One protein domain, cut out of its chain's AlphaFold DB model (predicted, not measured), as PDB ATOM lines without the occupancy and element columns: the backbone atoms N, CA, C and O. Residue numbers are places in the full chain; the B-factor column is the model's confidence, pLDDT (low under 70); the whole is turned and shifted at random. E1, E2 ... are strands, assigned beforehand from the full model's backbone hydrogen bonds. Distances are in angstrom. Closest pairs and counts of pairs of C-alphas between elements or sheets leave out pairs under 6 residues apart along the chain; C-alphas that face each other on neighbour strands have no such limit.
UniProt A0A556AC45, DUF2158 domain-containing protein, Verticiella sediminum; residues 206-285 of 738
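This is residues 206 to 285 of the 738 residues of the protein "DUF2158 domain-containing protein" of Verticiella sediminum (UniProt A0A556AC45). One strongly twisted sheet of four strands is covered on one face by two long unnamed stretches, residues 209 to 230 and 261 to 277, while the far end of the long E2 and E3 hairpin, with residues 243 to 248, reaches beyond the rest. The 80 printed residues hold E1, E2, E3 and E4, no named helix; the antiparallel order is E1, E4, E2, E3. The class is all strand, with 34 residues in named strands, under half; the whole is compact, radius of gyration of the C-alphas 12.5 A, spanning 39 by 24 by 21 A.

Start at edge strand E1, residues 206 to 208: N 206 is 2.8 A from O 282 of E4, residues 278 to 284. Find N 234 of E2, residues 231 to 242, 2.8 A from O 281. E2 bends by 81 degrees at residue 238. In its hairpin with E3, residues 249 to 260, N 233 and O 256 are 2.8 A apart.

Find C-alpha 206 at (218.401, 206.246, 124.339), where E1 begins its 6.3 A. E2 spans 28.9 A, E3 32.8 A; E4 spans 19.4 A, ending at C-alpha 284, (221.612, 200.100, 118.437).

The farthest C-alphas, Asn 247 and Gly 260, are 39.5 A apart. The printed part has no cut; links E1 to E2 and E3 to E4 are long. No printed residue is under 70 in pLDDT.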
ATOM      1  N   VAL A 206     219.447 205.227 124.477       97.44
ATOM      2  CA  VAL A 206     218.401 206.246 124.339       97.44
ATOM      3  C   VAL A 206     217.065 205.734 124.864       97.44
ATOM      4  O   VAL A 206     216.789 204.535 124.815       97.44
ATOM      5  N   ASP A 207     216.225 206.634 125.371       96.31
ATOM      6  CA  ASP A 207     214.824 206.324 125.655       96.31
ATOM      7  C   ASP A 207     214.032 206.351 124.339       96.31
ATOM      8  O   ASP A 207     214.200 207.263 123.527       96.31
ATOM      9  N   VAL A 208     213.177 205.352 124.113       93.50
ATOM     10  CA  VAL A 208     212.372 205.241 122.888       93.50
ATOM     11  C   VAL A 208     210.897 205.134 123.257       93.50
ATOM     12  O   VAL A 208     210.527 204.488 124.236       93.50
ATOM     13  N   SER A 209     210.040 205.766 122.460       89.00
ATOM     14  CA  SER A 209     208.595 205.563 122.516       89.00
ATOM     15  C   SER A 209     208.190 204.686 121.340       89.00
ATOM     16  O   SER A 209     208.367 205.083 120.187       89.00
ATOM     17  N   ILE A 210     207.686 203.485 121.624       83.19
ATOM     18  CA  ILE A 210     207.183 202.558 120.607       83.19
ATOM     19  C   ILE A 210     205.724 202.208 120.912       83.19
ATOM     20  O   ILE A 210     205.384 201.991 122.078       83.19
ATOM     21  N   PRO A 211     204.845 202.142 119.897       78.62
ATOM     22  CA  PRO A 211     203.511 201.602 120.085       78.62
ATOM     23  C   PRO A 211     203.622 200.097 120.341       78.62
ATOM     24  O   PRO A 211     204.167 199.353 119.526       78.62
ATOM     25  N   LEU A 212     203.110 199.646 121.481       81.56
ATOM     26  CA  LEU A 212     203.088 198.235 121.851       81.56
ATOM     27  C   LEU A 212     201.668 197.705 121.687       81.56
ATOM     28  O   LEU A 212     200.721 198.292 122.197       81.56
ATOM     29  N   ALA A 213     201.526 196.608 120.947       82.94
ATOM     30  CA  ALA A 213     200.261 195.896 120.830       82.94
ATOM     31  C   ALA A 213     200.139 194.879 121.969       82.94
ATOM     32  O   ALA A 213     201.080 194.119 122.200       82.94
ATOM     33  N   ASP A 214     198.975 194.800 122.616       82.44
ATOM     34  CA  ASP A 214     198.729 193.866 123.725       82.44
ATOM     35  C   ASP A 214     199.063 192.416 123.348       82.44
ATOM     36  O   ASP A 214     199.668 191.682 124.125       82.44
ATOM     37  N   THR A 215     198.776 192.013 122.108       84.12
ATOM     38  CA  THR A 215     199.089 190.668 121.596       84.12
ATOM     39  C   THR A 215     200.580 190.324 121.639       84.12
ATOM     40  O   THR A 215     200.933 189.150 121.735       84.12
ATOM     41  N   ASN A 216     201.463 191.324 121.604       91.00
ATOM     42  CA  ASN A 216     202.909 191.143 121.706       91.00
ATOM     43  C   ASN A 216     203.394 191.075 123.160       91.00
ATOM     44  O   ASN A 216     204.510 190.620 123.400       91.00
ATOM     45  N   LEU A 217     202.579 191.509 124.119       93.44
ATOM     46  CA  LEU A 217     202.925 191.631 125.535       93.44
ATOM     47  C   LEU A 217     202.506 190.419 126.374       93.44
ATOM     48  O   LEU A 217     202.755 190.395 127.577       93.44
ATOM     49  N   ALA A 218     201.903 189.404 125.757       92.31
ATOM     50  CA  ALA A 218     201.605 188.146 126.424       92.31
ATOM     51  C   ALA A 218     202.891 187.429 126.879       92.31
ATOM     52  O   ALA A 218     203.948 187.519 126.239       92.31
ATOM     53  N   ALA A 219     202.787 186.658 127.965       90.44
ATOM     54  CA  ALA A 219     203.890 185.825 128.432       90.44
ATOM     55  C   ALA A 219     204.376 184.885 127.318       90.44
ATOM     56  O   ALA A 219     203.592 184.369 126.523       90.44
ATOM     57  N   MET A 220     205.681 184.633 127.287       92.69
ATOM     58  CA  MET A 220     206.372 183.822 126.284       92.69
ATOM     59  C   MET A 220     206.375 184.399 124.858       92.69
ATOM     60  O   MET A 220     206.832 183.728 123.932       92.69
ATOM     61  N   SER A 221     205.952 185.653 124.666       94.12
ATOM     62  CA  SER A 221     206.074 186.340 123.379       94.12
ATOM     63  C   SER A 221     207.533 186.424 122.922       94.12
ATOM     64  O   SER A 221     208.416 186.889 123.649       94.12
ATOM     65  N   SER A 222     207.780 186.007 121.680       94.19
ATOM     66  CA  SER A 222     209.068 186.169 121.001       94.19
ATOM     67  C   SER A 222     209.181 187.499 120.252       94.19
ATOM     68  O   SER A 222     210.189 187.720 119.580       94.19
ATOM     69  N   ARG A 223     208.149 188.356 120.307       94.25
ATOM     70  CA  ARG A 223     208.105 189.665 119.638       94.25
ATOM     71  C   ARG A 223     207.535 190.782 120.531       94.25
ATOM     72  O   ARG A 223     206.672 191.526 120.071       94.25
ATOM     73  N   PRO A 224     207.998 190.950 121.785       91.50
ATOM     74  CA  PRO A 224     207.444 191.953 122.702       91.50
ATOM     75  C   PRO A 224     207.658 193.403 122.252       91.50
ATOM     76  O   PRO A 224     207.005 194.301 122.767       91.50
ATOM     77  N   LEU A 225     208.548 193.630 121.284       88.12
ATOM     78  CA  LEU A 225     208.929 194.936 120.751       88.12
ATOM     79  C   LEU A 225     208.701 194.965 119.228       88.12
ATOM     80  O   LEU A 225     209.620 195.234 118.467       88.12
ATOM     81  N   GLY A 226     207.526 194.548 118.750       81.94
ATOM     82  CA  GLY A 226     207.272 194.331 117.317       81.94
ATOM     83  C   GLY A 226     207.720 195.487 116.402       81.94
ATOM     84  O   GLY A 226     207.455 196.649 116.691       81.94
ATOM     85  N   GLY A 227     208.379 195.152 115.284       81.56
ATOM     86  CA  GLY A 227     208.758 196.120 114.243       81.56
ATOM     87  C   GLY A 227     209.940 197.038 114.579       81.56
ATOM     88  O   GLY A 227     210.164 198.000 113.851       81.56
ATOM     89  N   VAL A 228     210.687 196.766 115.656       89.81
ATOM     90  CA  VAL A 228     211.862 197.568 116.035       89.81
ATOM     91  C   VAL A 228     213.175 197.024 115.470       89.81
ATOM     92  O   VAL A 228     213.286 195.850 115.097       89.81
ATOM     93  N   GLU A 229     214.182 197.896 115.442       91.88
ATOM     94  CA  GLU A 229     215.511 197.606 114.915       91.88
ATOM     95  C   GLU A 229     216.362 196.684 115.822       91.88
ATOM     96  O   GLU A 229     216.114 196.571 117.031       91.88
ATOM     97  N   PRO A 230     217.382 196.004 115.255       95.69
ATOM     98  CA  PRO A 230     218.280 195.137 116.010       95.69
ATOM     99  C   PRO A 230     219.131 195.903 117.026       95.69
ATOM    100  O   PRO A 230     219.741 196.925 116.714       95.69
ATOM    101  N   GLY A 231     219.268 195.347 118.227       96.88
ATOM    102  CA  GLY A 231     220.007 196.014 119.291       96.88
ATOM    103  C   GLY A 231     219.736 195.447 120.673       96.88
ATOM    104  O   GLY A 231     219.047 194.435 120.840       96.88
ATOM    105  N   TYR A 232     220.285 196.133 121.667       98.31
ATOM    106  CA  TYR A 232     219.937 195.939 123.067       98.31
ATOM    107  C   TYR A 232     218.692 196.756 123.398       98.31
ATOM    108  O   TYR A 232     218.642 197.952 123.117       98.31
ATOM    109  N   TRP A 233     217.729 196.129 124.060       97.62
ATOM    110  CA  TRP A 233     216.500 196.764 124.511       97.62
ATOM    111  C   TRP A 233     216.271 196.481 125.991       97.62
ATOM    112  O   TRP A 233     216.492 195.368 126.452       97.62
ATOM    113  N   PHE A 234     215.798 197.465 126.741       97.62
ATOM    114  CA  PHE A 234     215.451 197.323 128.151       97.62
ATOM    115  C   PHE A 234     214.012 197.755 128.360       97.62
ATOM    116  O   PHE A 234     213.720 198.945 128.270       97.62
ATOM    117  N   LEU A 235     213.122 196.802 128.616       96.19
ATOM    118  CA  LEU A 235     211.705 197.059 128.842       96.19
ATOM    119  C   LEU A 235     211.431 197.139 130.340       96.19
ATOM    120  O   LEU A 235     211.866 196.270 131.090       96.19
ATOM    121  N   THR A 236     210.660 198.139 130.755       95.94
ATOM    122  CA  THR A 236     210.111 198.294 132.109       95.94
ATOM    123  C   THR A 236     208.609 198.525 132.039       95.94
ATOM    124  O   THR A 236     208.137 199.145 131.087       95.94
ATOM    125  N   SER A 237     207.846 198.025 133.009       94.69
ATOM    126  CA  SER A 237     206.383 198.098 132.972       94.69
ATOM    127  C   SER A 237     205.747 198.375 134.336       94.69
ATOM    128  O   SER A 237     206.403 198.342 135.384       94.69
ATOM    129  N   SER A 238     204.442 198.647 134.329       93.19
ATOM    130  CA  SER A 238     203.663 198.884 135.544       93.19
ATOM    131  C   SER A 238     203.354 197.607 136.327       93.19
ATOM    132  O   SER A 238     202.884 197.703 137.461       93.19
ATOM    133  N   VAL A 239     203.578 196.427 135.739       89.94
ATOM    134  CA  VAL A 239     203.372 195.139 136.414       89.94
ATOM    135  C   VAL A 239     204.299 195.062 137.621       89.94
ATOM    136  O   VAL A 239     205.486 195.361 137.520       89.94
ATOM    137  N   GLN A 240     203.744 194.707 138.777       87.62
ATOM    138  CA  GLN A 240     204.451 194.744 140.051       87.62
ATOM    139  C   GLN A 240     204.984 193.362 140.430       87.62
ATOM    140  O   GLN A 240     204.247 192.380 140.426       87.62
ATOM    141  N   ILE A 241     206.263 193.311 140.792       85.25
ATOM    142  CA  ILE A 241     206.961 192.139 141.323       85.25
ATOM    143  C   ILE A 241     207.302 192.409 142.779       85.25
ATOM    144  O   ILE A 241     207.630 193.538 143.123       85.25
ATOM    145  N   CYS A 242     207.244 191.408 143.652       79.38
ATOM    146  CA  CYS A 242     207.618 191.622 145.047       79.38
ATOM    147  C   CYS A 242     209.071 192.105 145.172       79.38
ATOM    148  O   CYS A 242     209.945 191.734 144.386       79.38
ATOM    149  N   ASN A 243     209.313 192.985 146.140       77.62
ATOM    150  CA  ASN A 243     210.644 193.487 146.428       77.62
ATOM    151  C   ASN A 243     211.455 192.496 147.262       77.62
ATOM    152  O   ASN A 243     210.903 191.581 147.862       77.62
ATOM    153  N   ARG A 244     212.766 192.737 147.382       76.19
ATOM    154  CA  ARG A 244     213.728 191.884 148.101       76.19
ATOM    155  C   ARG A 244     213.308 191.527 149.536       76.19
ATOM    156  O   ARG A 244     213.627 190.444 150.015       76.19
ATOM    157  N   ALA A 245     212.666 192.465 150.228       74.38
ATOM    158  CA  ALA A 245     212.376 192.385 151.657       74.38
ATOM    159  C   ALA A 245     210.978 191.827 151.973       74.38
ATOM    160  O   ALA A 245     210.598 191.808 153.142       74.38
ATOM    161  N   ARG A 246     210.212 191.392 150.959       74.38
ATOM    162  CA  ARG A 246     208.804 190.971 151.093       74.38
ATOM    163  C   ARG A 246     207.945 192.007 151.808       74.38
ATOM    164  O   ARG A 246     207.114 191.645 152.629       74.38
ATOM    165  N   ASN A 247     208.173 193.290 151.551       79.50
ATOM    166  CA  ASN A 247     207.431 194.369 152.209       79.50
ATOM    167  C   ASN A 247     206.918 195.437 151.230       79.50
ATOM    168  O   ASN A 247     206.520 196.524 151.643       79.50
ATOM    169  N   GLY A 248     206.946 195.133 149.932       82.69
ATOM    170  CA  GLY A 248     206.514 196.018 148.860       82.69
ATOM    171  C   GLY A 248     206.795 195.409 147.490       82.69
ATOM    172  O   GLY A 248     207.034 194.203 147.374       82.69
ATOM    173  N   THR A 249     206.795 196.248 146.456       86.25
ATOM    174  CA  THR A 249     206.954 195.823 145.061       86.25
ATOM    175  C   THR A 249     207.954 196.681 144.278       86.25
ATOM    176  O   THR A 249     208.311 197.785 144.687       86.25
ATOM    177  N   TYR A 250     208.411 196.149 143.147       86.38
ATOM    178  CA  TYR A 250     209.154 196.822 142.089       86.38
ATOM    179  C   TYR A 250     208.403 196.685 140.768       86.38
ATOM    180  O   TYR A 250     207.689 195.709 140.545       86.38
ATOM    181  N   SER A 251     208.637 197.618 139.852       90.75
ATOM    182  CA  SER A 251     208.230 197.446 138.460       90.75
ATOM    183  C   SER A 251     208.959 196.281 137.800       90.75
ATOM    184  O   SER A 251     210.173 196.119 137.955       90.75
ATOM    185  N   TYR A 252     208.218 195.504 137.017       92.69
ATOM    186  CA  TYR A 252     208.782 194.498 136.139       92.69
ATOM    187  C   TYR A 252     209.723 195.157 135.135       92.69
ATOM    188  O   TYR A 252     209.466 196.240 134.607       92.69
ATOM    189  N   ALA A 253     210.818 194.465 134.856       94.75
ATOM    190  CA  ALA A 253     211.815 194.873 133.893       94.75
ATOM    191  C   ALA A 253     212.471 193.645 133.266       94.75
ATOM    192  O   ALA A 253     212.667 192.645 133.955       94.75
ATOM    193  N   GLN A 254     212.844 193.718 131.991       96.00
ATOM    194  CA  GLN A 254     213.587 192.670 131.294       96.00
ATOM    195  C   GLN A 254     214.427 193.280 130.164       96.00
ATOM    196  O   GLN A 254     213.943 194.100 129.383       96.00
ATOM    197  N   SER A 255     215.689 192.858 130.072       97.62
ATOM    198  CA  SER A 255     216.568 193.177 128.942       97.62
ATOM    199  C   SER A 255     216.275 192.260 127.756       97.62
ATOM    200  O   SER A 255     215.841 191.133 127.946       97.62
ATOM    201  N   PHE A 256     216.546 192.679 126.529       97.75
ATOM    202  CA  PHE A 256     216.361 191.882 125.320       97.75
ATOM    203  C   PHE A 256     217.472 192.161 124.317       97.75
ATOM    204  O   PHE A 256     217.922 193.294 124.157       97.75
ATOM    205  N   LYS A 257     217.863 191.115 123.590       97.38
ATOM    206  CA  LYS A 257     218.559 191.242 122.315       97.38
ATOM    207  C   LYS A 257     217.533 191.066 121.208       97.38
ATOM    208  O   LYS A 257     216.958 189.983 121.094       97.38
ATOM    209  N   VAL A 258     217.320 192.107 120.410       96.25
ATOM    210  CA  VAL A 258     216.505 192.041 119.192       96.25
ATOM    211  C   VAL A 258     217.414 191.708 118.009       96.25
ATOM    212  O   VAL A 258     218.441 192.362 117.818       96.25
ATOM    213  N   ILE A 259     217.054 190.682 117.231       91.38
ATOM    214  CA  ILE A 259     217.801 190.261 116.028       91.38
ATOM    215  C   ILE A 259     217.329 191.034 114.789       91.38
ATOM    216  O   ILE A 259     218.139 191.369 113.933       91.38
ATOM    217  N   GLY A 260     216.024 191.307 114.704       86.00
ATOM    218  CA  GLY A 260     215.353 191.986 113.591       86.00
ATOM    219  C   GLY A 260     213.834 191.807 113.674       86.00
ATOM    220  O   GLY A 260     213.364 190.857 114.303       86.00
ATOM    221  N   ASP A 261     213.071 192.740 113.102       83.94
ATOM    222  CA  ASP A 261     211.595 192.767 113.103       83.94
ATOM    223  C   ASP A 261     210.949 192.594 114.495       83.94
ATOM    224  O   ASP A 261     209.856 192.035 114.643       83.94
ATOM    225  N   GLY A 262     211.636 193.051 115.548       85.50
ATOM    226  CA  GLY A 262     211.213 192.885 116.941       85.50
ATOM    227  C   GLY A 262     211.357 191.473 117.526       85.50
ATOM    228  O   GLY A 262     210.910 191.245 118.648       85.50
ATOM    229  N   VAL A 263     211.972 190.522 116.813       93.56
ATOM    230  CA  VAL A 263     212.227 189.161 117.318       93.56
ATOM    231  C   VAL A 263     213.338 189.173 118.365       93.56
ATOM    232  O   VAL A 263     214.443 189.650 118.093       93.56
ATOM    233  N   VAL A 264     213.068 188.598 119.541       95.12
ATOM    234  CA  VAL A 264     214.008 188.568 120.674       95.12
ATOM    235  C   VAL A 264     214.683 187.208 120.880       95.12
ATOM    236  O   VAL A 264     214.053 186.156 120.758       95.12
ATOM    237  N   GLN A 265     215.965 187.217 121.261       91.00
ATOM    238  CA  GLN A 265     216.691 186.022 121.713       91.00
ATOM    239  C   GLN A 265     216.400 185.752 123.193       91.00
ATOM    240  O   GLN A 265     217.161 186.139 124.080       91.00
ATOM    241  N   GLY A 266     215.269 185.101 123.445       91.81
ATOM    242  CA  GLY A 266     214.749 184.836 124.785       91.81
ATOM    243  C   GLY A 266     213.430 185.578 124.985       91.81
ATOM    244  O   GLY A 266     213.433 186.812 124.973       91.81
ATOM    245  N   PRO A 267     212.304 184.858 125.133       94.56
ATOM    246  CA  PRO A 267     210.990 185.477 125.136       94.56
ATOM    247  C   PRO A 267     210.752 186.321 126.390       94.56
ATOM    248  O   PRO A 267     211.460 186.216 127.399       94.56
ATOM    249  N   LEU A 268     209.714 187.151 126.314       94.62
ATOM    250  CA  LEU A 268     209.153 187.853 127.458       94.62
ATOM    251  C   LEU A 268     208.684 186.833 128.511       94.62
ATOM    252  O   LEU A 268     207.934 185.918 128.184       94.62
ATOM    253  N   SER A 269     209.130 186.956 129.762       91.69
ATOM    254  CA  SER A 269     208.846 185.929 130.785       91.69
ATOM    255  C   SER A 269     207.506 186.096 131.514       91.69
ATOM    256  O   SER A 269     207.027 185.152 132.140       91.69
ATOM    257  N   ALA A 270     206.895 187.278 131.433       90.62
ATOM    258  CA  ALA A 270     205.677 187.634 132.151       90.62
ATOM    259  C   ALA A 270     204.623 188.216 131.206       90.62
ATOM    260  O   ALA A 270     204.953 188.770 130.163       90.62
ATOM    261  N   ASP A 271     203.353 188.095 131.580       90.19
ATOM    262  CA  ASP A 271     202.260 188.723 130.844       90.19
ATOM    263  C   ASP A 271     202.161 190.198 131.241       90.19
ATOM    264  O   ASP A 271     201.957 190.525 132.412       90.19
ATOM    265  N   LEU A 272     202.351 191.086 130.267       93.25
ATOM    266  CA  LEU A 272     202.319 192.533 130.437       93.25
ATOM    267  C   LEU A 272     201.095 193.178 129.768       93.25
ATOM    268  O   LEU A 272     201.036 194.402 129.690       93.25
ATOM    269  N   THR A 273     200.116 192.393 129.304       91.88
ATOM    270  CA  THR A 273     198.897 192.896 128.633       91.88
ATOM    271  C   THR A 273     198.077 193.843 129.511       91.88
ATOM    272  O   THR A 273     197.461 194.776 129.017       91.88
ATOM    273  N   ALA A 274     198.100 193.638 130.830       89.19
ATOM    274  CA  ALA A 274     197.417 194.494 131.798       89.19
ATOM    275  C   ALA A 274     198.249 195.716 132.241       89.19
ATOM    276  O   ALA A 274     197.866 196.418 133.179       89.19
ATOM    277  N   SER A 275     199.415 195.955 131.630       92.00
ATOM    278  CA  SER A 275     200.287 197.064 132.009       92.00
ATOM    279  C   SER A 275     199.675 198.408 131.613       92.00
ATOM    280  O   SER A 275     199.292 198.614 130.467       92.00
ATOM    281  N   THR A 276     199.631 199.362 132.542       92.25
ATOM    282  CA  THR A 276     199.111 200.718 132.294       92.25
ATOM    283  C   THR A 276     200.160 201.660 131.711       92.25
ATOM    284  O   THR A 276     199.817 202.702 131.158       92.25
ATOM    285  N   TRP A 277     201.441 201.305 131.819       93.00
ATOM    286  CA  TRP A 277     202.545 202.004 131.166       93.00
ATOM    287  C   TRP A 277     203.687 201.041 130.846       93.00
ATOM    288  O   TRP A 277     203.892 200.047 131.545       93.00
ATOM    289  N   ILE A 278     204.446 201.350 129.795       93.56
ATOM    290  CA  ILE A 278     205.691 200.667 129.442       93.56
ATOM    291  C   ILE A 278     206.713 201.729 129.031       93.56
ATOM    292  O   ILE A 278     206.386 202.658 128.298       93.56
ATOM    293  N   SER A 279     207.947 201.592 129.512       95.00
ATOM    294  CA  SER A 279     209.086 202.408 129.089       95.00
ATOM    295  C   SER A 279     210.182 201.500 128.555       95.00
ATOM    296  O   SER A 279     210.490 200.468 129.162       95.00
ATOM    297  N   VAL A 280     210.755 201.880 127.412       96.00
ATOM    298  CA  VAL A 280     211.832 201.135 126.768       96.00
ATOM    299  C   VAL A 280     213.068 202.007 126.577       96.00
ATOM    300  O   VAL A 280     212.979 203.163 126.165       96.00
ATOM    301  N   LYS A 281     214.235 201.424 126.849       97.44
ATOM    302  CA  LYS A 281     215.531 201.978 126.440       97.44
ATOM    303  C   LYS A 281     216.118 201.126 125.329       97.44
ATOM    304  O   LYS A 281     215.979 199.906 125.368       97.44
ATOM    305  N   HIS A 282     216.798 201.753 124.383       97.19
ATOM    306  CA  HIS A 282     217.395 201.095 123.231       97.19
ATOM    307  C   HIS A 282     218.853 201.512 123.066       97.19
ATOM    308  O   HIS A 282     219.207 202.670 123.268       97.19
ATOM    309  N   ARG A 283     219.696 200.561 122.671       97.81
ATOM    310  CA  ARG A 283     221.034 200.806 122.150       97.81
ATOM    311  C   ARG A 283     221.209 200.007 120.862       97.81
ATOM    312  O   ARG A 283     221.215 198.773 120.916       97.81
ATOM    313  N   ALA A 284     221.405 200.709 119.749       97.06
ATOM    314  CA  ALA A 284     221.612 200.100 118.437       97.06
ATOM    315  C   ALA A 284     222.872 199.221 118.406       97.06
ATOM    316  O   ALA A 284     223.809 199.401 119.191       97.06
ATOM    317  N   ASN A 285     222.914 198.248 117.498       96.88
ATOM    318  CA  ASN A 285     224.148 197.506 117.254       96.88
ATOM    319  C   ASN A 285     225.182 198.398 116.545       96.88
ATOM    320  O   ASN A 285     224.840 199.064 115.566       96.88
TER     321      ASN A 285